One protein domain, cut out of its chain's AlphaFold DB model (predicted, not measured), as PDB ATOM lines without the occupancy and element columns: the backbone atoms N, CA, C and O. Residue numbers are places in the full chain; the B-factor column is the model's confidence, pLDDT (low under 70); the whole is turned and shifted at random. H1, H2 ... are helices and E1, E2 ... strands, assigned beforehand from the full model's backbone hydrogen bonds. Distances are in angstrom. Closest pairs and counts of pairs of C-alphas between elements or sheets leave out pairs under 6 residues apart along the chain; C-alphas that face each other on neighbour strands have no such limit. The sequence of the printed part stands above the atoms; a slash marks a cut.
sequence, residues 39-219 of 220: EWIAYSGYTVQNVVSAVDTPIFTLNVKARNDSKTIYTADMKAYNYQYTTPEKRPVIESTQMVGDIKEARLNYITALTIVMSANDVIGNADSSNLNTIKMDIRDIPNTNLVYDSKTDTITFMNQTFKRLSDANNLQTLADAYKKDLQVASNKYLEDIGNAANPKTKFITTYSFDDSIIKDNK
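Overview. This is residues 39 to 219 of the 220 residues of an uncharacterized protein of Veillonella sp. S12025-13 (UniProt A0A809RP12). A small closed barrel of eight antiparallel strands makes one end of the domain, and a long arm runs out from it: strand E5 reaches from the barrel's wall through the arm, where E4 pairs along one side of it and E10 along the other. The long helix H2 starts close to the barrel and runs out beside E10, the short helix H1 packs crosswise on H2, and the small helix H3 follows the end of E10. The 181 printed residues include three named helices and ten named strands, in the order E1 H1 E2 E3 E4 E5 E6 E7 E8 E9 H2 E10 H3, a mixed class of helices and strands. Round the ring run E1 E2 E3 E5 E6 E7 E8 E9 and back to E1; E4 is antiparallel and E10 parallel to E5. The whole is loose, with a radius of gyration of the C-alphas of 20.7 A and spans of 74 by 32 by 32 A, the arm giving much of the length.

Arrangement. E1, residues 39 to 42, is antiparallel to E2, residues 59 to 66, with N 40 and O 62 at 2.7 A. Between them comes H1, residues 48 to 53, which is not on the barrel. E2 and E3, residues 73 to 85, form a hairpin, with N 61 and O 79 at 2.9 A. E4, residues 93 to 100, and E5, residues 103 to 128, form a hairpin too, with N 95 and O 107 at 2.9 A. E5 has staggered pairing: with E4 over residues 103 to 109, and with E3, antiparallel, over residues 112 to 126, where N 76 and O 123 are 2.8 A apart. E5 bends by 73 degrees at residue 124 and pairs over residues 125 to 128 with E6, residues 131 to 137; N 136 and O 126 are 2.8 A apart. E7, residues 146 to 150, pairs with E6, N 147 and O 135 at 2.9 A; E8, residues 155 to 158, pairs with E7, N 157 and O 148 at 2.8 A; E9, residues 161 to 165, pairs with E8, N 163 and O 156 at 2.7 A. E4 to E9 are a meander, each strand the antiparallel neighbour of the one before, and E9 closes the barrel on E1, N 41 and O 164 at 2.8 A. H2, residues 172 to 197, stands at the sheet's level, at a height of 3.5 A. With its residues 186 to 190 alone H2 touches H1, about perpendicular at 77 degrees; their closest C-alphas, of Val 48 and Ala 186, are 4.4 A apart. E10, residues 202 to 211, is parallel to E5, with N 108 and O 205 at 2.8 A, and its closest C-alpha pair with H2 is Thr 202 and Gly 195, 4.3 A. H3, residues 213 to 217, is close to H2 but not clearly touching, its Ile 215 C-alpha 6.8 A from that of Gln 173. In H1, H2 and H3 every O i to N i+4 pair is within hydrogen-bond range.

Along the chain. E1 begins at C-alpha 39 (14.970, -2.637, 34.337). From first to last C-alpha, E2 measures 23.7 A, E3 39.2 A, E4 20.2 A, E5 62.9 A, H2 37.1 A and E10 28.5 A. E5 goes from C-alpha 103 (36.035, 41.209, 48.564) to C-alpha 128 (-5.287, -4.996, 37.936), and H3 ends at C-alpha 217 (31.181, -2.427, 41.775).

Size, cuts and confidence. The two C-alphas farthest apart, of Ser 70 and Gly 101, are 73.9 A apart. The printed part has no cut and no long link. Mean pLDDT of the printed part is 91.3; residues 143 to 144 and 217 to 219 of this model are under 70.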
ATOM      1  N   GLU A  39      14.259  -3.621  33.531       96.25
ATOM      2  CA  GLU A  39      14.970  -2.637  34.337       96.25
ATOM      3  C   GLU A  39      14.635  -1.221  33.883       96.25
ATOM      4  O   GLU A  39      14.508  -0.924  32.692       96.25
ATOM      5  N   TRP A  40      14.499  -0.342  34.861       97.38
ATOM      6  CA  TRP A  40      13.941   0.988  34.728       97.38
ATOM      7  C   TRP A  40      14.748   1.953  35.581       97.38
ATOM      8  O   TRP A  40      15.223   1.600  36.662       97.38
ATOM      9  N   ILE A  41      14.894   3.186  35.113       97.31
ATOM     10  CA  ILE A  41      15.671   4.203  35.805       97.31
ATOM     11  C   ILE A  41      15.018   5.582  35.670       97.31
ATOM     12  O   ILE A  41      14.450   5.917  34.625       97.31
ATOM     13  N   ALA A  42      15.068   6.373  36.739       96.19
ATOM     14  CA  ALA A  42      14.504   7.716  36.798       96.19
ATOM     15  C   ALA A  42      15.458   8.687  37.497       96.19
ATOM     16  O   ALA A  42      16.106   8.345  38.485       96.19
ATOM     17  N   TYR A  43      15.493   9.918  37.000       94.50
ATOM     18  CA  TYR A  43      16.133  11.058  37.644       94.50
ATOM     19  C   TYR A  43      15.360  12.317  37.250       94.50
ATOM     20  O   TYR A  43      15.103  12.542  36.067       94.50
ATOM     21  N   SER A  44      14.956  13.113  38.238       89.94
ATOM     22  CA  SER A  44      14.064  14.263  38.047       89.94
ATOM     23  C   SER A  44      14.786  15.587  37.775       89.94
ATOM     24  O   SER A  44      14.125  16.618  37.666       89.94
ATOM     25  N   GLY A  45      16.119  15.585  37.697       91.38
ATOM     26  CA  GLY A  45      16.919  16.809  37.633       91.38
ATOM     27  C   GLY A  45      17.205  17.407  39.014       91.38
ATOM     28  O   GLY A  45      16.584  17.040  40.016       91.38
ATOM     29  N   TYR A  46      18.159  18.335  39.063       89.31
ATOM     30  CA  TYR A  46      18.559  19.065  40.266       89.31
ATOM     31  C   TYR A  46      18.632  20.564  39.934       89.31
ATOM     32  O   TYR A  46      19.183  20.971  38.916       89.31
ATOM     33  N   THR A  47      18.028  21.411  40.765       91.75
ATOM     34  CA  THR A  47      17.831  22.843  40.478       91.75
ATOM     35  C   THR A  47      18.330  23.729  41.617       91.75
ATOM     36  O   THR A  47      18.578  23.265  42.729       91.75
ATOM     37  N   VAL A  48      18.422  25.043  41.379       91.12
ATOM     38  CA  VAL A  48      18.755  26.026  42.430       91.12
ATOM     39  C   VAL A  48      17.777  25.930  43.607       91.12
ATOM     40  O   VAL A  48      18.197  25.995  44.758       91.12
ATOM     41  N   GLN A  49      16.487  25.692  43.346       89.56
ATOM     42  CA  GLN A  49      15.492  25.549  44.411       89.56
ATOM     43  C   GLN A  49      15.754  24.315  45.287       89.56
ATOM     44  O   GLN A  49      15.483  24.359  46.490       89.56
ATOM     45  N   ASN A  50      16.314  23.242  44.715       89.88
ATOM     46  CA  ASN A  50      16.744  22.071  45.481       89.88
ATOM     47  C   ASN A  50      17.866  22.437  46.459       89.88
ATOM     48  O   ASN A  50      17.775  22.071  47.629       89.88
ATOM     49  N   VAL A  51      18.848  23.238  46.019       85.00
ATOM     50  CA  VAL A  51      19.926  23.758  46.885       85.00
ATOM     51  C   VAL A  51      19.352  24.593  48.027       85.00
ATOM     52  O   VAL A  51      19.639  24.324  49.190       85.00
ATOM     53  N   VAL A  52      18.502  25.573  47.703       86.94
ATOM     54  CA  VAL A  52      17.889  26.493  48.680       86.94
ATOM     55  C   VAL A  52      17.074  25.737  49.729       86.94
ATOM     56  O   VAL A  52      17.104  26.075  50.909       86.94
ATOM     57  N   SER A  53      16.335  24.716  49.294       86.62
ATOM     58  CA  SER A  53      15.404  23.973  50.150       86.62
ATOM     59  C   SER A  53      16.055  22.779  50.854       86.62
ATOM     60  O   SER A  53      15.367  22.087  51.602       86.62
ATOM     61  N   ALA A  54      17.346  22.515  50.604       84.00
ATOM     62  CA  ALA A  54      18.050  21.309  51.040       84.00
ATOM     63  C   ALA A  54      17.276  20.016  50.699       84.00
ATOM     64  O   ALA A  54      17.132  19.117  51.530       84.00
ATOM     65  N   VAL A  55      16.732  19.957  49.479       84.12
ATOM     66  CA  VAL A  55      15.953  18.816  48.978       84.12
ATOM     67  C   VAL A  55      16.829  17.962  48.075       84.12
ATOM     68  O   VAL A  55      17.307  18.430  47.044       84.12
ATOM     69  N   ASP A  56      16.964  16.692  48.437       81.81
ATOM     70  CA  ASP A  56      17.646  15.686  47.630       81.81
ATOM     71  C   ASP A  56      16.844  15.310  46.375       81.81
ATOM     72  O   ASP A  56      15.615  15.207  46.421       81.81
ATOM     73  N   THR A  57      17.537  15.034  45.264       88.62
ATOM     74  CA  THR A  57      16.932  14.470  44.043       88.62
ATOM     75  C   THR A  57      17.620  13.153  43.668       88.62
ATOM     76  O   THR A  57      18.539  13.113  42.849       88.62
ATOM     77  N   PRO A  58      17.230  12.045  44.321       93.62
ATOM     78  CA  PRO A  58      17.877  10.764  44.094       93.62
ATOM     79  C   PRO A  58      17.629  10.229  42.678       93.62
ATOM     80  O   PRO A  58      16.607  10.500  42.046       93.62
ATOM     81  N   ILE A  59      18.563   9.405  42.211       96.31
ATOM     82  CA  ILE A  59      18.416   8.580  41.013       96.31
ATOM     83  C   ILE A  59      17.773   7.266  41.447       96.31
ATOM     84  O   ILE A  59      18.292   6.581  42.328       96.31
ATOM     85  N   PHE A  60      16.656   6.889  40.843       95.81
ATOM     86  CA  PHE A  60      15.949   5.655  41.171       95.81
ATOM     87  C   PHE A  60      16.219   4.582  40.131       95.81
ATOM     88  O   PHE A  60      16.156   4.858  38.938       95.81
ATOM     89  N   THR A  61      16.421   3.347  40.577       95.94
ATOM     90  CA  THR A  61      16.354   2.152  39.729       95.94
ATOM     91  C   THR A  61      15.206   1.272  40.189       95.94
ATOM     92  O   THR A  61      14.995   1.115  41.393       95.94
ATOM     93  N   LEU A  62      14.517   0.660  39.240       96.44
ATOM     94  CA  LEU A  62      13.395  -0.239  39.460       96.44
ATOM     95  C   LEU A  62      13.553  -1.446  38.530       96.44
ATOM     96  O   LEU A  62      13.742  -1.279  37.331       96.44
ATOM     97  N   ASN A  63      13.482  -2.658  39.062       96.62
ATOM     98  CA  ASN A  63      13.461  -3.894  38.286       96.62
ATOM     99  C   ASN A  63      12.133  -4.592  38.542       96.62
ATOM    100  O   ASN A  63      11.810  -4.871  39.692       96.62
ATOM    101  N   VAL A  64      11.370  -4.858  37.490       95.81
ATOM    102  CA  VAL A  64      10.052  -5.490  37.570       95.81
ATOM    103  C   VAL A  64      10.121  -6.859  36.912       95.81
ATOM    104  O   VAL A  64      10.575  -6.992  35.774       95.81
ATOM    105  N   LYS A  65       9.625  -7.881  37.605       94.69
ATOM    106  CA  LYS A  65       9.581  -9.263  37.115       94.69
ATOM    107  C   LYS A  65       8.185  -9.835  37.309       94.69
ATOM    108  O   LYS A  65       7.559  -9.591  38.339       94.69
ATOM    109  N   ALA A  66       7.710 -10.614  36.342       92.88
ATOM    110  CA  ALA A  66       6.538 -11.457  36.538       92.88
ATOM    111  C   ALA A  66       6.927 -12.669  37.401       92.88
ATOM    112  O   ALA A  66       7.965 -13.290  37.178       92.88
ATOM    113  N   ARG A  67       6.097 -13.005  38.388       91.94
ATOM    114  CA  ARG A  67       6.295 -14.165  39.272       91.94
ATOM    115  C   ARG A  67       5.605 -15.423  38.746       91.94
ATOM    116  O   ARG A  67       5.881 -16.520  39.220       91.94
ATOM    117  N   ASN A  68       4.685 -15.263  37.799       87.25
ATOM    118  CA  ASN A  68       3.949 -16.349  37.174       87.25
ATOM    119  C   ASN A  68       3.765 -16.125  35.669       87.25
ATOM    120  O   ASN A  68       3.706 -14.989  35.199       87.25
ATOM    121  N   ASP A  69       3.601 -17.223  34.931       83.38
ATOM    122  CA  ASP A  69       3.439 -17.204  33.469       83.38
ATOM    123  C   ASP A  69       2.163 -16.478  33.026       83.38
ATOM    124  O   ASP A  69       2.107 -15.907  31.938       83.38
ATOM    125  N   SER A  70       1.142 -16.445  33.891       82.81
ATOM    126  CA  SER A  70      -0.095 -15.700  33.649       82.81
ATOM    127  C   SER A  70       0.057 -14.187  33.820       82.81
ATOM    128  O   SER A  70      -0.906 -13.468  33.572       82.81
ATOM    129  N   LYS A  71       1.226 -13.696  34.264       86.62
ATOM    130  CA  LYS A  71       1.534 -12.267  34.430       86.62
ATOM    131  C   LYS A  71       0.516 -11.509  35.286       86.62
ATOM    132  O   LYS A  71       0.185 -10.355  35.022       86.62
ATOM    133  N   THR A  72       0.004 -12.177  36.316       87.94
ATOM    134  CA  THR A  72      -0.951 -11.595  37.270       87.94
ATOM    135  C   THR A  72      -0.284 -11.187  38.575       87.94
ATOM    136  O   THR A  72      -0.812 -10.333  39.282       87.94
ATOM    137  N   ILE A  73       0.885 -11.755  38.877       91.81
ATOM    138  CA  ILE A  73       1.678 -11.447  40.065       91.81
ATOM    139  C   ILE A  73       3.050 -10.968  39.611       91.81
ATOM    140  O   ILE A  73       3.700 -11.613  38.788       91.81
ATOM    141  N   TYR A  74       3.503  -9.865  40.190       93.75
ATOM    142  CA  TYR A  74       4.800  -9.261  39.931       93.75
ATOM    143  C   TYR A  74       5.587  -9.082  41.223       93.75
ATOM    144  O   TYR A  74       5.035  -9.064  42.324       93.75
ATOM    145  N   THR A  75       6.889  -8.924  41.061       94.56
ATOM    146  CA  THR A  75       7.825  -8.488  42.094       94.56
ATOM    147  C   THR A  75       8.607  -7.299  41.571       94.56
ATOM    148  O   THR A  75       9.000  -7.297  40.399       94.56
ATOM    149  N   ALA A  76       8.858  -6.319  42.432       95.00
ATOM    150  CA  ALA A  76       9.715  -5.193  42.116       95.00
ATOM    151  C   ALA A  76      10.867  -5.047  43.111       95.00
ATOM    152  O   ALA A  76      10.653  -5.029  44.326       95.00
ATOM    153  N   ASP A  77      12.064  -4.854  42.565       94.62
ATOM    154  CA  ASP A  77      13.254  -4.450  43.304       94.62
ATOM    155  C   ASP A  77      13.532  -2.982  43.004       94.62
ATOM    156  O   ASP A  77      13.579  -2.566  41.846       94.62
ATOM    157  N   MET A  78      13.728  -2.178  44.037       93.19
ATOM    158  CA  MET A  78      13.917  -0.744  43.916       93.19
ATOM    159  C   MET A  78      15.099  -0.278  44.750       93.19
ATOM    160  O   MET A  78      15.272  -0.666  45.908       93.19
ATOM    161  N   LYS A  79      15.886   0.626  44.171       94.88
ATOM    162  CA  LYS A  79      16.948   1.350  44.869       94.88
ATOM    163  C   LYS A  79      16.852   2.833  44.545       94.88
ATOM    164  O   LYS A  79      16.469   3.205  43.438       94.88
ATOM    165  N   ALA A  80      17.219   3.670  45.506       94.81
ATOM    166  CA  ALA A  80      17.456   5.089  45.290       94.81
ATOM    167  C   ALA A  80      18.902   5.412  45.648       94.81
ATOM    168  O   ALA A  80      19.382   5.027  46.719       94.81
ATOM    169  N   TYR A  81      19.571   6.131  44.758       95.75
ATOM    170  CA  TYR A  81      20.949   6.560  44.894       95.75
ATOM    171  C   TYR A  81      20.999   8.071  45.058       95.75
ATOM    172  O   TYR A  81      20.296   8.789  44.352       95.75
ATOM    173  N   ASN A  82      21.841   8.564  45.957       94.94
ATOM    174  CA  ASN A  82      22.087   9.995  46.085       94.94
ATOM    175  C   ASN A  82      23.541  10.265  46.475       94.94
ATOM    176  O   ASN A  82      24.172   9.445  47.153       94.94
ATOM    177  N   TYR A  83      24.058  11.422  46.065       94.12
ATOM    178  CA  TYR A  83      25.364  11.889  46.508       94.12
ATOM    179  C   TYR A  83      25.258  12.422  47.932       94.12
ATOM    180  O   TYR A  83      24.479  13.325  48.223       94.12
ATOM    181  N   GLN A  84      26.033  11.836  48.836       92.62
ATOM    182  CA  GLN A  84      26.065  12.205  50.247       92.62
ATOM    183  C   GLN A  84      27.451  12.720  50.603       92.62
ATOM    184  O   GLN A  84      28.459  12.157  50.174       92.62
ATOM    185  N   TYR A  85      27.516  13.771  51.420       92.12
ATOM    186  CA  TYR A  85      28.789  14.261  51.938       92.12
ATOM    187  C   TYR A  85      29.503  13.163  52.732       92.12
ATOM    188  O   TYR A  85      28.940  12.555  53.655       92.12
ATOM    189  N   THR A  86      30.765  12.929  52.387       90.75
ATOM    190  CA  THR A  86      31.638  11.977  53.091       90.75
ATOM    191  C   THR A  86      32.386  12.634  54.245       90.75
ATOM    192  O   THR A  86      32.958  11.943  55.084       90.75
ATOM    193  N   THR A  87      32.328  13.963  54.336       88.38
ATOM    194  CA  THR A  87      32.877  14.721  55.456       88.38
ATOM    195  C   THR A  87      32.166  14.345  56.766       88.38
ATOM    196  O   THR A  87      30.964  14.045  56.753       88.38
ATOM    197  N   PRO A  88      32.865  14.380  57.918       86.44
ATOM    198  CA  PRO A  88      32.251  14.082  59.215       86.44
ATOM    199  C   PRO A  88      31.037  14.966  59.525       86.44
ATOM    200  O   PRO A  88      30.047  14.500  60.077       86.44
ATOM    201  N   GLU A  89      31.095  16.232  59.115       87.12
ATOM    202  CA  GLU A  89      30.076  17.241  59.409       87.12
ATOM    203  C   GLU A  89      28.919  17.275  58.397       87.12
ATOM    204  O   GLU A  89      28.038  18.126  58.506       87.12
ATOM    205  N   LYS A  90      28.919  16.381  57.398       87.31
ATOM    206  CA  LYS A  90      27.891  16.298  56.346       87.31
ATOM    207  C   LYS A  90      27.638  17.620  55.611       87.31
ATOM    208  O   LYS A  90      26.509  17.946  55.256       87.31
ATOM    209  N   ARG A  91      28.715  18.371  55.373       88.25
ATOM    210  CA  ARG A  91      28.721  19.668  54.684       88.25
ATOM    211  C   ARG A  91      30.026  19.880  53.904       88.25
ATOM    212  O   ARG A  91      30.986  19.141  54.148       88.25
ATOM    213  N   PRO A  92      30.090  20.867  52.992       91.12
ATOM    214  CA  PRO A  92      31.327  21.215  52.298       91.12
ATOM    215  C   PRO A  92      32.427  21.626  53.281       91.12
ATOM    216  O   PRO A  92      32.151  22.278  54.290       91.12
ATOM    217  N   VAL A  93      33.674  21.277  52.972       93.75
ATOM    218  CA  VAL A  93      34.839  21.734  53.739       93.75
ATOM    219  C   VAL A  93      35.159  23.166  53.335       93.75
ATOM    220  O   VAL A  93      35.255  23.464  52.146       93.75
ATOM    221  N   ILE A  94      35.351  24.049  54.311       94.56
ATOM    222  CA  ILE A  94      35.904  25.382  54.066       94.56
ATOM    223  C   ILE A  94      37.425  25.245  54.082       94.56
ATOM    224  O   ILE A  94      38.015  25.035  55.138       94.56
ATOM    225  N   GLU A  95      38.054  25.331  52.915       94.81
ATOM    226  CA  GLU A  95      39.510  25.188  52.785       94.81
ATOM    227  C   GLU A  95      40.231  26.464  53.212       94.81
ATOM    228  O   GLU A  95      41.267  26.419  53.872       94.81
ATOM    229  N   SER A  96      39.678  27.620  52.847       94.94
ATOM    230  CA  SER A  96      40.196  28.907  53.288       94.94
ATOM    231  C   SER A  96      39.150  30.005  53.186       94.94
ATOM    232  O   SER A  96      38.200  29.944  52.401       94.94
ATOM    233  N   THR A  97      39.365  31.048  53.979       95.69
ATOM    234  CA  THR A  97      38.674  32.325  53.840       95.69
ATOM    235  C   THR A  97      39.694  33.440  53.954       95.69
ATOM    236  O   THR A  97      40.468  33.454  54.911       95.69
ATOM    237  N   GLN A  98      39.686  34.376  53.015       95.81
ATOM    238  CA  GLN A  98      40.631  35.489  52.987       95.81
ATOM    239  C   GLN A  98      39.967  36.757  52.460       95.81
ATOM    240  O   GLN A  98      38.941  36.690  51.788       95.81
ATOM    241  N   MET A  99      40.566  37.907  52.747       96.50
ATOM    242  CA  MET A  99      40.219  39.162  52.085       96.50
ATOM    243  C   MET A  99      41.150  39.368  50.891       96.50
ATOM    244  O   MET A  99      42.361  39.188  51.011       96.50
ATOM    245  N   VAL A 100      40.586  39.752  49.750       93.19
ATOM    246  CA  VAL A 100      41.310  40.139  48.537       93.19
ATOM    247  C   VAL A 100      40.797  41.516  48.128       93.19
ATOM    248  O   VAL A 100      39.755  41.646  47.483       93.19
ATOM    249  N   GLY A 101      41.502  42.556  48.581       93.44
ATOM    250  CA  GLY A 101      40.965  43.917  48.581       93.44
ATOM    251  C   GLY A 101      39.708  43.994  49.451       93.44
ATOM    252  O   GLY A 101      39.709  43.509  50.582       93.44
ATOM    253  N   ASP A 102      38.625  44.531  48.889       93.50
ATOM    254  CA  ASP A 102      37.339  44.704  49.584       93.50
ATOM    255  C   ASP A 102      36.399  43.489  49.464       93.50
ATOM    256  O   ASP A 102      35.279  43.506  49.979       93.50
ATOM    257  N   ILE A 103      36.827  42.427  48.773       95.00
ATOM    258  CA  ILE A 103      36.035  41.209  48.564       95.00
ATOM    259  C   ILE A 103      36.574  40.099  49.458       95.00
ATOM    260  O   ILE A 103      37.777  39.844  49.521       95.00
ATOM    261  N   LYS A 104      35.667  39.385  50.121       97.38
ATOM    262  CA  LYS A 104      35.993  38.140  50.811       97.38
ATOM    263  C   LYS A 104      36.037  36.997  49.799       97.38
ATOM    264  O   LYS A 104      35.076  36.791  49.072       97.38
ATOM    265  N   GLU A 105      37.100  36.210  49.761       97.94
ATOM    266  CA  GLU A 105      37.130  34.941  49.028       97.94
ATOM    267  C   GLU A 105      36.959  33.773  50.003       97.94
ATOM    268  O   GLU A 105      37.621  33.722  51.041       97.94
ATOM    269  N   ALA A 106      36.078  32.828  49.669       97.25
ATOM    270  CA  ALA A 106      35.874  31.592  50.420       97.25
ATOM    271  C   ALA A 106      36.032  30.384  49.491       97.25
ATOM    272  O   ALA A 106      35.327  30.271  48.487       97.25
ATOM    273  N   ARG A 107      36.956  29.481  49.826       97.62
ATOM    274  CA  ARG A 107      37.194  28.242  49.076       97.62
ATOM    275  C   ARG A 107      36.444  27.094  49.732       97.62
ATOM    276  O   ARG A 107      36.638  26.831  50.918       97.62
ATOM    277  N   LEU A 108      35.572  26.449  48.967       96.62
ATOM    278  CA  LEU A 108      34.704  25.369  49.422       96.62
ATOM    279  C   LEU A 108      35.017  24.089  48.651       96.62
ATOM    280  O   LEU A 108      35.077  24.102  47.424       96.62
ATOM    281  N   ASN A 109      35.138  22.974  49.360       95.50
ATOM    282  CA  ASN A 109      35.346  21.664  48.761       95.50
ATOM    283  C   ASN A 109      34.169  20.738  49.072       95.50
ATOM    284  O   ASN A 109      33.901  20.381  50.225       95.50
ATOM    285  N   TYR A 110      33.447  20.375  48.020       94.69
ATOM    286  CA  TYR A 110      32.300  19.486  48.051       94.69
ATOM    287  C   TYR A 110      32.789  18.066  47.814       94.69
ATOM    288  O   TYR A 110      33.022  17.668  46.676       94.69
ATOM    289  N   ILE A 111      32.943  17.300  48.892       94.56
ATOM    290  CA  ILE A 111      33.393  15.908  48.826       94.56
ATOM    291  C   ILE A 111      32.196  15.007  49.104       94.56
ATOM    292  O   ILE A 111      31.656  14.992  50.215       94.56
ATOM    293  N   THR A 112      31.764  14.283  48.079       95.00
ATOM    294  CA  THR A 112      30.560  13.452  48.126       95.00
ATOM    295  C   THR A 112      30.811  12.078  47.524       95.00
ATOM    296  O   THR A 112      31.688  11.911  46.680       95.00
ATOM    297  N   ALA A 113      30.025  11.097  47.950       95.81
ATOM    298  CA  ALA A 113      30.006   9.758  47.377       95.81
ATOM    299  C   ALA A 113      28.582   9.387  46.984       95.81
ATOM    300  O   ALA A 113      27.635   9.713  47.709       95.81
ATOM    301  N   LEU A 114      28.427   8.690  45.862       96.38
ATOM    302  CA  LEU A 114      27.152   8.091  45.504       96.38
ATOM    303  C   LEU A 114      26.865   6.931  46.460       96.38
ATOM    304  O   LEU A 114      27.665   6.009  46.608       96.38
ATOM    305  N   THR A 115      25.705   6.964  47.106       94.94
ATOM    306  CA  THR A 115      25.301   5.964  48.100       94.94
ATOM    307  C   THR A 115      23.881   5.491  47.839       94.94
ATOM    308  O   THR A 115      23.068   6.239  47.298       94.94
ATOM    309  N   ILE A 116      23.566   4.257  48.241       94.94
ATOM    310  CA  ILE A 116      22.183   3.776  48.282       94.94
ATOM    311  C   ILE A 116      21.528   4.361  49.532       94.94
ATOM    312  O   ILE A 116      21.902   4.018  50.651       94.94
ATOM    313  N   VAL A 117      20.541   5.232  49.339       92.88
ATOM    314  CA  VAL A 117      19.784   5.872  50.431       92.88
ATOM    315  C   VAL A 117      18.469   5.153  50.735       92.88
ATOM    316  O   VAL A 117      17.874   5.353  51.790       92.88
ATOM    317  N   MET A 118      18.022   4.290  49.822       91.19
ATOM    318  CA  MET A 118      16.849   3.435  49.987       91.19
ATOM    319  C   MET A 118      17.023   2.159  49.166       91.19
ATOM    320  O   MET A 118      17.480   2.216  48.024       91.19
ATOM    321  N   SER A 119      16.598   1.023  49.717       92.00
ATOM    322  CA  SER A 119      16.452  -0.233  48.984       92.00
ATOM    323  C   SER A 119      15.222  -0.985  49.485       92.00
ATOM    324  O   SER A 119      14.989  -1.062  50.690       92.00
ATOM    325  N   ALA A 120      14.441  -1.521  48.555       90.81
ATOM    326  CA  ALA A 120      13.340  -2.437  48.815       90.81
ATOM    327  C   ALA A 120      13.405  -3.541  47.761       90.81
ATOM    328  O   ALA A 120      13.512  -3.232  46.580       90.81
ATOM    329  N   ASN A 121      13.368  -4.801  48.179       92.44
ATOM    330  CA  ASN A 121      13.455  -5.947  47.277       92.44
ATOM    331  C   ASN A 121      12.217  -6.818  47.446       92.44
ATOM    332  O   ASN A 121      11.600  -6.803  48.516       92.44
ATOM    333  N   ASP A 122      11.877  -7.565  46.403       90.19
ATOM    334  CA  ASP A 122      10.751  -8.499  46.385       90.19
ATOM    335  C   ASP A 122       9.413  -7.855  46.794       90.19
ATOM    336  O   ASP A 122       8.559  -8.494  47.414       90.19
ATOM    337  N   VAL A 123       9.197  -6.582  46.438       91.69
ATOM    338  CA  VAL A 123       7.907  -5.919  46.671       91.69
ATOM    339  C   VAL A 123       6.876  -6.576  45.763       91.69
ATOM    340  O   VAL A 123       6.955  -6.459  44.542       91.69
ATOM    341  N   ILE A 124       5.920  -7.291  46.350       92.62
ATOM    342  CA  ILE A 124       4.910  -8.034  45.597       92.62
ATOM    343  C   ILE A 124       3.867  -7.057  45.056       92.62
ATOM    344  O   ILE A 124       3.453  -6.132  45.747       92.62
ATOM    345  N   GLY A 125       3.410  -7.273  43.829       92.44
ATOM    346  CA  GLY A 125       2.292  -6.545  43.250       92.44
ATOM    347  C   GLY A 125       1.365  -7.457  42.465       92.44
ATOM    348  O   GLY A 125       1.785  -8.487  41.941       92.44
ATOM    349  N   ASN A 126       0.095  -7.077  42.377       92.50
ATOM    350  CA  ASN A 126      -0.901  -7.800  41.587       92.50
ATOM    351  C   ASN A 126      -1.343  -6.934  40.411       92.50
ATOM    352  O   ASN A 126      -1.654  -5.755  40.604       92.50
ATOM    353  N   ALA A 127      -1.381  -7.504  39.206       90.06
ATOM    354  CA  ALA A 127      -1.976  -6.816  38.066       90.06
ATOM    355  C   ALA A 127      -3.444  -6.509  38.349       90.06
ATOM    356  O   ALA A 127      -4.182  -7.337  38.892       90.06
ATOM    357  N   ASP A 128      -3.877  -5.323  37.949       84.44
ATOM    358  CA  ASP A 128      -5.287  -4.996  37.936       84.44
ATOM    359  C   ASP A 128      -5.975  -5.805  36.830       84.44
ATOM    360  O   ASP A 128      -5.623  -5.716  35.654       84.44
ATOM    361  N   SER A 129      -6.986  -6.589  37.204       78.19
ATOM    362  CA  SER A 129      -7.766  -7.399  36.265       78.19
ATOM    363  C   SER A 129      -8.479  -6.566  35.196       78.19
ATOM    364  O   SER A 129      -8.817  -7.094  34.141       78.19
ATOM    365  N   SER A 130      -8.732  -5.282  35.464       81.12
ATOM    366  CA  SER A 130      -9.361  -4.350  34.520       81.12
ATOM    367  C   SER A 130      -8.359  -3.647  33.599       81.12
ATOM    368  O   SER A 130      -8.739  -3.168  32.532       81.12
ATOM    369  N   ASN A 131      -7.082  -3.592  33.988       81.38
ATOM    370  CA  ASN A 131      -6.015  -2.975  33.212       81.38
ATOM    371  C   ASN A 131      -4.666  -3.616  33.558       81.38
ATOM    372  O   ASN A 131      -4.009  -3.221  34.521       81.38
ATOM    373  N   LEU A 132      -4.219  -4.551  32.718       75.12
ATOM    374  CA  LEU A 132      -2.968  -5.288  32.917       75.12
ATOM    375  C   LEU A 132      -1.707  -4.401  32.896       75.12
ATOM    376  O   LEU A 132      -0.651  -4.845  33.334       75.12
ATOM    377  N   ASN A 133      -1.811  -3.143  32.449       86.56
ATOM    378  CA  ASN A 133      -0.721  -2.167  32.539       86.56
ATOM    379  C   ASN A 133      -0.602  -1.524  33.929       86.56
ATOM    380  O   ASN A 133       0.316  -0.743  34.166       86.56
ATOM    381  N   THR A 134      -1.532  -1.802  34.843       92.06
ATOM    382  CA  THR A 134      -1.500  -1.314  36.223       92.06
ATOM    383  C   THR A 134      -1.186  -2.467  37.162       92.06
ATOM    384  O   THR A 134      -1.915  -3.455  37.204       92.06
ATOM    385  N   ILE A 135      -0.129  -2.326  37.954       93.19
ATOM    386  CA  ILE A 135       0.244  -3.268  39.007       93.19
ATOM    387  C   ILE A 135       0.054  -2.566  40.350       93.19
ATOM    388  O   ILE A 135       0.664  -1.530  40.621       93.19
ATOM    389  N   LYS A 136      -0.794  -3.131  41.206       92.62
ATOM    390  CA  LYS A 136      -1.006  -2.669  42.580       92.62
ATOM    391  C   LYS A 136       0.094  -3.252  43.455       92.62
ATOM    392  O   LYS A 136       0.029  -4.432  43.798       92.62
ATOM    393  N   MET A 137       1.108  -2.448  43.761       92.62
ATOM    394  CA  MET A 137       2.240  -2.856  44.593       92.62
ATOM    395  C   MET A 137       1.836  -2.837  46.067       92.62
ATOM    396  O   MET A 137       1.285  -1.843  46.540       92.62
ATOM    397  N   ASP A 138       2.134  -3.908  46.794       88.06
ATOM    398  CA  ASP A 138       1.896  -4.037  48.230       88.06
ATOM    399  C   ASP A 138       3.065  -3.421  49.010       88.06
ATOM    400  O   ASP A 138       4.055  -4.081  49.336       88.06
ATOM    401  N   ILE A 139       2.973  -2.114  49.258       83.19
ATOM    402  CA  ILE A 139       3.910  -1.400  50.126       83.19
ATOM    403  C   ILE A 139       3.183  -1.040  51.418       83.19
ATOM    404  O   ILE A 139       2.236  -0.252  51.417       83.19
ATOM    405  N   ARG A 140       3.656  -1.606  52.537       75.50
ATOM    406  CA  ARG A 140       3.091  -1.342  53.868       75.50
ATOM    407  C   ARG A 140       2.990   0.158  54.132       75.50
ATOM    408  O   ARG A 140       3.940   0.900  53.896       75.50
ATOM    409  N   ASP A 141       1.840   0.568  54.659       70.19
ATOM    410  CA  ASP A 141       1.536   1.941  55.075       70.19
ATOM    411  C   ASP A 141       1.534   2.998  53.948       70.19
ATOM    412  O   ASP A 141       1.454   4.194  54.240       70.19
ATOM    413  N   ILE A 142       1.568   2.592  52.669       70.69
ATOM    414  CA  ILE A 142       1.445   3.502  51.521       70.69
ATOM    415  C   ILE A 142       0.217   3.111  50.683       70.69
ATOM    416  O   ILE A 142       0.267   2.150  49.919       70.69
ATOM    417  N   PRO A 143      -0.911   3.834  50.805       60.66
ATOM    418  CA  PRO A 143      -2.092   3.540  50.003       60.66
ATOM    419  C   PRO A 143      -1.859   3.882  48.521       60.66
ATOM    420  O   PRO A 143      -1.175   4.851  48.199       60.66
ATOM    421  N   ASN A 144      -2.509   3.135  47.623       63.88
ATOM    422  CA  ASN A 144      -2.571   3.407  46.177       63.88
ATOM    423  C   ASN A 144      -1.211   3.451  45.450       63.88
ATOM    424  O   ASN A 144      -1.004   4.262  44.544       63.88
ATOM    425  N   THR A 145      -0.289   2.556  45.800       84.19
ATOM    426  CA  THR A 145       1.002   2.360  45.117       84.19
ATOM    427  C   THR A 145       0.846   1.630  43.786       84.19
ATOM    428  O   THR A 145       1.281   0.493  43.608       84.19
ATOM    429  N   ASN A 146       0.215   2.302  42.828       92.00
ATOM    430  CA  ASN A 146       0.097   1.804  41.468       92.00
ATOM    431  C   ASN A 146       1.399   2.050  40.710       92.00
ATOM    432  O   ASN A 146       1.855   3.186  40.575       92.00
ATOM    433  N   LEU A 147       1.964   0.974  40.185       94.06
ATOM    434  CA  LEU A 147       2.940   1.013  39.114       94.06
ATOM    435  C   LEU A 147       2.160   0.954  37.801       94.06
ATOM    436  O   LEU A 147       1.422  -0.001  37.559       94.06
ATOM    437  N   VAL A 148       2.285   1.989  36.978       95.06
ATOM    438  CA  VAL A 148       1.525   2.120  35.730       95.06
ATOM    439  C   VAL A 148       2.486   2.134  34.555       95.06
ATOM    440  O   VAL A 148       3.308   3.040  34.443       95.06
ATOM    441  N   TYR A 149       2.374   1.138  33.682       95.31
ATOM    442  CA  TYR A 149       3.120   1.053  32.434       95.31
ATOM    443  C   TYR A 149       2.392   1.790  31.303       95.31
ATOM    444  O   TYR A 149       1.199   1.584  31.078       95.31
ATOM    445  N   ASP A 150       3.116   2.625  30.564       93.62
ATOM    446  CA  ASP A 150       2.641   3.241  29.328       93.62
ATOM    447  C   ASP A 150       3.402   2.672  28.129       93.62
ATOM    448  O   ASP A 150       4.566   2.996  27.878       93.62
ATOM    449  N   SER A 151       2.710   1.846  27.344       90.94
ATOM    450  CA  SER A 151       3.267   1.206  26.153       90.94
ATOM    451  C   SER A 151       3.544   2.170  25.000       90.94
ATOM    452  O   SER A 151       4.277   1.809  24.084       90.94
ATOM    453  N   LYS A 152       2.958   3.376  24.996       91.12
ATOM    454  CA  LYS A 152       3.193   4.370  23.933       91.12
ATOM    455  C   LYS A 152       4.549   5.042  24.088       91.12
ATOM    456  O   LYS A 152       5.196   5.350  23.093       91.12
ATOM    457  N   THR A 153       4.946   5.290  25.332       92.56
ATOM    458  CA  THR A 153       6.190   5.991  25.671       92.56
ATOM    459  C   THR A 153       7.284   5.052  26.181       92.56
ATOM    460  O   THR A 153       8.421   5.488  26.339       92.56
ATOM    461  N   ASP A 154       6.955   3.775  26.407       93.12
ATOM    462  CA  ASP A 154       7.796   2.779  27.079       93.12
ATOM    463  C   ASP A 154       8.329   3.321  28.413       93.12
ATOM    464  O   ASP A 154       9.537   3.393  28.650       93.12
ATOM    465  N   THR A 155       7.397   3.755  29.268       95.44
ATOM    466  CA  THR A 155       7.684   4.314  30.596       95.44
ATOM    467  C   THR A 155       6.872   3.641  31.692       95.44
ATOM    468  O   THR A 155       5.814   3.061  31.447       95.44
ATOM    469  N   ILE A 156       7.367   3.746  32.924       96.06
ATOM    470  CA  ILE A 156       6.623   3.389  34.133       96.06
ATOM    471  C   ILE A 156       6.427   4.637  34.979       96.06
ATOM    472  O   ILE A 156       7.383   5.353  35.257       96.06
ATOM    473  N   THR A 157       5.209   4.868  35.458       95.12
ATOM    474  CA  THR A 157       4.956   5.819  36.545       95.12
ATOM    475  C   THR A 157       4.787   5.064  37.852       95.12
ATOM    476  O   THR A 157       3.930   4.186  37.958       95.12
ATOM    477  N   PHE A 158       5.602   5.396  38.852       92.06
ATOM    478  CA  PHE A 158       5.549   4.783  40.177       92.06
ATOM    479  C   PHE A 158       6.111   5.738  41.237       92.06
ATOM    480  O   PHE A 158       7.148   6.356  41.022       92.06
ATOM    481  N   MET A 159       5.420   5.889  42.374       86.69
ATOM    482  CA  MET A 159       5.799   6.811  43.465       86.69
ATOM    483  C   MET A 159       6.132   8.243  42.995       86.69
ATOM    484  O   MET A 159       7.118   8.845  43.422       86.69
ATOM    485  N   ASN A 160       5.315   8.784  42.086       84.56
ATOM    486  CA  ASN A 160       5.502  10.100  41.457       84.56
ATOM    487  C   ASN A 160       6.816  10.263  40.673       84.56
ATOM    488  O   ASN A 160       7.227  11.385  40.388       84.56
ATOM    489  N   GLN A 161       7.465   9.160  40.307       89.56
ATOM    490  CA  GLN A 161       8.588   9.140  39.380       89.56
ATOM    491  C   GLN A 161       8.132   8.565  38.042       89.56
ATOM    492  O   GLN A 161       7.362   7.604  38.003       89.56
ATOM    493  N   THR A 162       8.642   9.136  36.955       94.69
ATOM    494  CA  THR A 162       8.504   8.570  35.613       94.69
ATOM    495  C   THR A 162       9.825   7.921  35.233       94.69
ATOM    496  O   THR A 162      10.830   8.594  35.005       94.69
ATOM    497  N   PHE A 163       9.820   6.598  35.182       96.19
ATOM    498  CA  PHE A 163      10.961   5.787  34.818       96.19
ATOM    499  C   PHE A 163      10.999   5.545  33.319       96.19
ATOM    500  O   PHE A 163       9.984   5.255  32.684       96.19
ATOM    501  N   LYS A 164      12.211   5.586  32.781       96.25
ATOM    502  CA  LYS A 164      12.524   5.138  31.430       96.25
ATOM    503  C   LYS A 164      13.218   3.794  31.512       96.25
ATOM    504  O   LYS A 164      13.941   3.528  32.473       96.25
ATOM    505  N   ARG A 165      13.017   2.952  30.506       94.62
ATOM    506  CA  ARG A 165      13.698   1.662  30.442       94.62
ATOM    507  C   ARG A 165      15.217   1.861  30.460       94.62
ATOM    508  O   ARG A 165      15.735   2.795  29.835       94.62
ATOM    509  N   LEU A 166      15.911   1.005  31.202       93.00
ATOM    510  CA  LEU A 166      17.365   0.988  31.254       93.00
ATOM    511  C   LEU A 166      17.911   0.658  29.861       93.00
ATOM    512  O   LEU A 166      17.417  -0.240  29.176       93.00
ATOM    513  N   SER A 167      18.925   1.403  29.441       88.69
ATOM    514  CA  SER A 167      19.661   1.154  28.204       88.69
ATOM    515  C   SER A 167      21.088   1.669  28.333       88.69
ATOM    516  O   SER A 167      21.401   2.420  29.258       88.69
ATOM    517  N   ASP A 168      21.943   1.344  27.369       85.06
ATOM    518  CA  ASP A 168      23.318   1.852  27.341       85.06
ATOM    519  C   ASP A 168      23.374   3.387  27.345       85.06
ATOM    520  O   ASP A 168      24.256   3.971  27.967       85.06
ATOM    521  N   ALA A 169      22.400   4.054  26.718       86.25
ATOM    522  CA  ALA A 169      22.312   5.513  26.693       86.25
ATOM    523  C   ALA A 169      21.661   6.110  27.955       86.25
ATOM    524  O   ALA A 169      21.864   7.284  28.254       86.25
ATOM    525  N   ASN A 170      20.880   5.325  28.699       86.94
ATOM    526  CA  ASN A 170      20.120   5.765  29.865       86.94
ATOM    527  C   ASN A 170      20.343   4.788  31.024       86.94
ATOM    528  O   ASN A 170      19.522   3.906  31.283       86.94
ATOM    529  N   ASN A 171      21.485   4.945  31.688       92.50
ATOM    530  CA  ASN A 171      21.940   4.091  32.779       92.50
ATOM    531  C   ASN A 171      22.369   4.917  34.003       92.50
ATOM    532  O   ASN A 171      22.392   6.149  33.970       92.50
ATOM    533  N   LEU A 172      22.732   4.223  35.085       94.38
ATOM    534  CA  LEU A 172      23.114   4.850  36.350       94.38
ATOM    535  C   LEU A 172      24.304   5.809  36.214       94.38
ATOM    536  O   LEU A 172      24.269   6.876  36.814       94.38
ATOM    537  N   GLN A 173      25.316   5.474  35.408       94.94
ATOM    538  CA  GLN A 173      26.456   6.360  35.160       94.94
ATOM    539  C   GLN A 173      26.014   7.631  34.434       94.94
ATOM    540  O   GLN A 173      26.313   8.727  34.898       94.94
ATOM    541  N   THR A 174      25.250   7.500  33.345       94.94
ATOM    542  CA  THR A 174      24.778   8.659  32.573       94.94
ATOM    543  C   THR A 174      23.943   9.607  33.433       94.94
ATOM    544  O   THR A 174      24.125  10.823  33.371       94.94
ATOM    545  N   LEU A 175      23.041   9.072  34.263       95.44
ATOM    546  CA  LEU A 175      22.221   9.902  35.149       95.44
ATOM    547  C   LEU A 175      23.018  10.473  36.327       95.44
ATOM    548  O   LEU A 175      22.748  11.597  36.740       95.44
ATOM    549  N   ALA A 176      24.021   9.755  36.836       95.81
ATOM    550  CA  ALA A 176      24.947  10.280  37.836       95.81
ATOM    551  C   ALA A 176      25.761  11.459  37.285       95.81
ATOM    552  O   ALA A 176      25.923  12.472  37.963       95.81
ATOM    553  N   ASP A 177      26.217  11.379  36.036       95.94
ATOM    554  CA  ASP A 177      26.932  12.475  35.381       95.94
ATOM    555  C   ASP A 177      26.018  13.682  35.119       95.94
ATOM    556  O   ASP A 177      26.430  14.825  35.341       95.94
ATOM    557  N   ALA A 178      24.759  13.443  34.736       96.00
ATOM    558  CA  ALA A 178      23.746  14.495  34.640       96.00
ATOM    559  C   ALA A 178      23.506  15.175  35.999       96.00
ATOM    560  O   ALA A 178      23.560  16.401  36.087       96.00
ATOM    561  N   TYR A 179      23.346  14.390  37.069       95.50
ATOM    562  CA  TYR A 179      23.204  14.903  38.430       95.50
ATOM    563  C   TYR A 179      24.367  15.811  38.832       95.50
ATOM    564  O   TYR A 179      24.144  16.921  39.309       95.50
ATOM    565  N   LYS A 180      25.619  15.380  38.622       96.12
ATOM    566  CA  LYS A 180      26.801  16.182  38.991       96.12
ATOM    567  C   LYS A 180      26.793  17.532  38.291       96.12
ATOM    568  O   LYS A 180      27.070  18.549  38.923       96.12
ATOM    569  N   LYS A 181      26.469  17.542  36.996       97.00
ATOM    570  CA  LYS A 181      26.386  18.770  36.203       97.00
ATOM    571  C   LYS A 181      25.303  19.698  36.747       97.00
ATOM    572  O   LYS A 181      25.577  20.874  36.980       97.00
ATOM    573  N   ASP A 182      24.108  19.168  36.982       95.88
ATOM    574  CA  ASP A 182      22.982  19.930  37.522       95.88
ATOM    575  C   ASP A 182      23.306  20.511  38.907       95.88
ATOM    576  O   ASP A 182      23.108  21.705  39.146       95.88
ATOM    577  N   LEU A 183      23.883  19.698  39.799       94.00
ATOM    578  CA  LEU A 183      24.322  20.106  41.134       94.00
ATOM    579  C   LEU A 183      25.337  21.246  41.063       94.00
ATOM    580  O   LEU A 183      25.193  22.225  41.794       94.00
ATOM    581  N   GLN A 184      26.356  21.130  40.210       95.69
ATOM    582  CA  GLN A 184      27.385  22.159  40.050       95.69
ATOM    583  C   GLN A 184      26.785  23.471  39.552       95.69
ATOM    584  O   GLN A 184      27.051  24.523  40.132       95.69
ATOM    585  N   VAL A 185      25.946  23.420  38.514       96.69
ATOM    586  CA  VAL A 185      25.279  24.608  37.960       96.69
ATOM    587  C   VAL A 185      24.407  25.275  39.023       96.69
ATOM    588  O   VAL A 185      24.534  26.476  39.264       96.69
ATOM    589  N   ALA A 186      23.558  24.499  39.694       95.25
ATOM    590  CA  ALA A 186      22.640  25.003  40.706       95.25
ATOM    591  C   ALA A 186      23.369  25.577  41.931       95.25
ATOM    592  O   ALA A 186      23.041  26.670  42.397       95.25
ATOM    593  N   SER A 187      24.368  24.857  42.446       93.88
ATOM    594  CA  SER A 187      25.111  25.251  43.648       93.88
ATOM    595  C   SER A 187      25.972  26.479  43.391       93.88
ATOM    596  O   SER A 187      25.965  27.404  44.201       93.88
ATOM    597  N   ASN A 188      26.655  26.543  42.244       96.62
ATOM    598  CA  ASN A 188      27.452  27.712  41.877       96.62
ATOM    599  C   ASN A 188      26.573  28.951  41.721       96.62
ATOM    600  O   ASN A 188      26.929  30.004  42.244       96.62
ATOM    601  N   LYS A 189      25.405  28.819  41.079       97.38
ATOM    602  CA  LYS A 189      24.462  29.934  40.942       97.38
ATOM    603  C   LYS A 189      23.967  30.433  42.300       97.38
ATOM    604  O   LYS A 189      23.947  31.634  42.544       97.38
ATOM    605  N   TYR A 190      23.600  29.514  43.190       95.94
ATOM    606  CA  TYR A 190      23.156  29.858  44.540       95.94
ATOM    607  C   TYR A 190      24.244  30.584  45.347       95.94
ATOM    608  O   TYR A 190      23.976  31.602  45.987       95.94
ATOM    609  N   LEU A 191      25.481  30.085  45.297       96.31
ATOM    610  CA  LEU A 191      26.615  30.701  45.983       96.31
ATOM    611  C   LEU A 191      26.969  32.068  45.397       96.31
ATOM    612  O   LEU A 191      27.275  32.982  46.156       96.31
ATOM    613  N   GLU A 192      26.908  32.229  44.078       97.19
ATOM    614  CA  GLU A 192      27.090  33.523  43.417       97.19
ATOM    615  C   GLU A 192      26.059  34.546  43.911       97.19
ATOM    616  O   GLU A 192      26.428  35.659  44.292       97.19
ATOM    617  N   ASP A 193      24.783  34.161  43.984       96.88
ATOM    618  CA  ASP A 193      23.707  35.044  44.441       96.88
ATOM    619  C   ASP A 193      23.897  35.477  45.898       96.88
ATOM    620  O   ASP A 193      23.823  36.669  46.209       96.88
ATOM    621  N   ILE A 194      24.216  34.537  46.793       96.06
ATOM    622  CA  ILE A 194      24.517  34.856  48.198       96.06
ATOM    623  C   ILE A 194      25.771  35.715  48.307       96.06
ATOM    624  O   ILE A 194      25.814  36.666  49.086       96.06
ATOM    625  N   GLY A 195      26.796  35.379  47.535       96.25
ATOM    626  CA  GLY A 195      28.069  36.074  47.530       96.25
ATOM    627  C   GLY A 195      27.935  37.542  47.143       96.25
ATOM    628  O   GLY A 195      28.506  38.419  47.797       96.25
ATOM    629  N   ASN A 196      27.112  37.814  46.133       96.50
ATOM    630  CA  ASN A 196      26.794  39.160  45.673       96.50
ATOM    631  C   ASN A 196      25.951  39.958  46.677       96.50
ATOM    632  O   ASN A 196      26.100  41.179  46.744       96.50
ATOM    633  N   ALA A 197      25.090  39.283  47.443       96.62
ATOM    634  CA  ALA A 197      24.258  39.898  48.478       96.62
ATOM    635  C   ALA A 197      24.987  40.108  49.821       96.62
ATOM    636  O   ALA A 197      24.515  40.870  50.663       96.62
ATOM    637  N   ALA A 198      26.120  39.437  50.045       96.06
ATOM    638  CA  ALA A 198      26.893  39.546  51.278       96.06
ATOM    639  C   ALA A 198      27.593  40.913  51.419       96.06
ATOM    640  O   ALA A 198      27.951  41.554  50.430       96.06
ATOM    641  N   ASN A 199      27.842  41.333  52.664       93.56
ATOM    642  CA  ASN A 199      28.657  42.508  52.976       93.56
ATOM    643  C   ASN A 199      29.721  42.166  54.048       93.56
ATOM    644  O   ASN A 199      29.339  41.870  55.184       93.56
ATOM    645  N   PRO A 200      31.029  42.190  53.724       92.94
ATOM    646  CA  PRO A 200      31.587  42.455  52.395       92.94
ATOM    647  C   PRO A 200      31.140  41.404  51.370       92.94
ATOM    648  O   PRO A 200      30.827  40.263  51.731       92.94
ATOM    649  N   LYS A 201      31.115  41.791  50.085       96.81
ATOM    650  CA  LYS A 201      30.817  40.856  48.990       96.81
ATOM    651  C   LYS A 201      31.726  39.643  49.106       96.81
ATOM    652  O   LYS A 201      32.916  39.780  49.391       96.81
ATOM    653  N   THR A 202      31.161  38.461  48.899       97.69
ATOM    654  CA  THR A 202      31.889  37.202  49.032       97.69
ATOM    655  C   THR A 202      31.944  36.480  47.694       97.69
ATOM    656  O   THR A 202      30.921  36.197  47.089       97.69
ATOM    657  N   LYS A 203      33.140  36.141  47.227       97.81
ATOM    658  CA  LYS A 203      33.354  35.274  46.073       97.81
ATOM    659  C   LYS A 203      33.609  33.854  46.565       97.81
ATOM    660  O   LYS A 203      34.621  33.584  47.214       97.81
ATOM    661  N   PHE A 204      32.700  32.947  46.238       97.50
ATOM    662  CA  PHE A 204      32.873  31.529  46.517       97.50
ATOM    663  C   PHE A 204      33.624  30.853  45.372       97.50
ATOM    664  O   PHE A 204      33.316  31.061  44.201       97.50
ATOM    665  N   ILE A 205      34.620  30.045  45.717       96.88
ATOM    666  CA  ILE A 205      35.388  29.235  44.774       96.88
ATOM    667  C   ILE A 205      35.188  27.784  45.187       96.88
ATOM    668  O   ILE A 205      35.591  27.392  46.279       96.88
ATOM    669  N   THR A 206      34.540  27.002  44.334       96.88
ATOM    670  CA  THR A 206      34.118  25.640  44.662       96.88
ATOM    671  C   THR A 206      34.935  24.597  43.915       96.88
ATOM    672  O   THR A 206      35.068  24.676  42.692       96.88
ATOM    673  N   THR A 207      35.369  23.568  44.630       97.00
ATOM    674  CA  THR A 207      35.874  22.315  44.064       97.00
ATOM    675  C   THR A 207      34.859  21.213  44.350       97.00
ATOM    676  O   THR A 207      34.282  21.175  45.436       97.00
ATOM    677  N   TYR A 208      34.640  20.313  43.391       96.50
ATOM    678  CA  TYR A 208      33.725  19.182  43.536       96.50
ATOM    679  C   TYR A 208      34.478  17.869  43.349       96.50
ATOM    680  O   TYR A 208      35.131  17.669  42.326       96.50
ATOM    681  N   SER A 209      34.349  16.976  44.324       96.00
ATOM    682  CA  SER A 209      34.907  15.627  44.319       96.00
ATOM    683  C   SER A 209      33.770  14.621  44.485       96.00
ATOM    684  O   SER A 209      33.046  14.651  45.485       96.00
ATOM    685  N   PHE A 210      33.617  13.739  43.499       95.94
ATOM    686  CA  PHE A 210      32.572  12.718  43.461       95.94
ATOM    687  C   PHE A 210      33.202  11.329  43.477       95.94
ATOM    688  O   PHE A 210      34.008  11.002  42.606       95.94
ATOM    689  N   ASP A 211      32.823  10.518  44.457       95.81
ATOM    690  CA  ASP A 211      33.150   9.099  44.499       95.81
ATOM    691  C   ASP A 211      31.994   8.269  43.923       95.81
ATOM    692  O   ASP A 211      30.904   8.192  44.494       95.81
ATOM    693  N   ASP A 212      32.260   7.639  42.779       94.81
ATOM    694  CA  ASP A 212      31.319   6.799  42.035       94.81
ATOM    695  C   ASP A 212      31.619   5.302  42.179       94.81
ATOM    696  O   ASP A 212      31.171   4.494  41.362       94.81
ATOM    697  N   SER A 213      32.423   4.904  43.169       92.94
ATOM    698  CA  SER A 213      32.904   3.520  43.293       92.94
ATOM    699  C   SER A 213      31.764   2.496  43.275       92.94
ATOM    700  O   SER A 213      31.871   1.472  42.602       92.94
ATOM    701  N   ILE A 214      30.610   2.839  43.856       91.06
ATOM    702  CA  ILE A 214      29.413   1.990  43.850       91.06
ATOM    703  C   ILE A 214      28.891   1.650  42.443       91.06
ATOM    704  O   ILE A 214      28.288   0.599  42.245       91.06
ATOM    705  N   ILE A 215      29.105   2.505  41.438       89.12
ATOM    706  CA  ILE A 215      28.690   2.224  40.054       89.12
ATOM    707  C   ILE A 215      29.617   1.174  39.438       89.12
ATOM    708  O   ILE A 215      29.164   0.294  38.707       89.12
ATOM    709  N   LYS A 216      30.917   1.254  39.740       75.75
ATOM    710  CA  LYS A 216      31.932   0.328  39.222       75.75
ATOM    711  C   LYS A 216      31.767  -1.068  39.814       75.75
ATOM    712  O   LYS A 216      31.907  -2.045  39.084       75.75
ATOM    713  N   ASP A 217      31.411  -1.153  41.092       64.38
ATOM    714  CA  ASP A 217      31.181  -2.427  41.775       64.38
ATOM    715  C   ASP A 217      29.929  -3.159  41.264       64.38
ATOM    716  O   ASP A 217      29.912  -4.385  41.240       64.38
ATOM    717  N   ASN A 218      28.921  -2.431  40.765       56.66
ATOM    718  CA  ASN A 218      27.707  -3.009  40.168       56.66
ATOM    719  C   ASN A 218      27.895  -3.541  38.726       56.66
ATOM    720  O   ASN A 218      26.932  -4.020  38.134       56.66
ATOM    721  N   LYS A 219      29.098  -3.447  38.134       53.19
ATOM    722  CA  LYS A 219      29.416  -4.034  36.812       53.19
ATOM    723  C   LYS A 219      29.980  -5.467  36.885       53.19
ATOM    724  O   LYS A 219      30.390  -5.989  35.849       53.19
TER     725      LYS A 219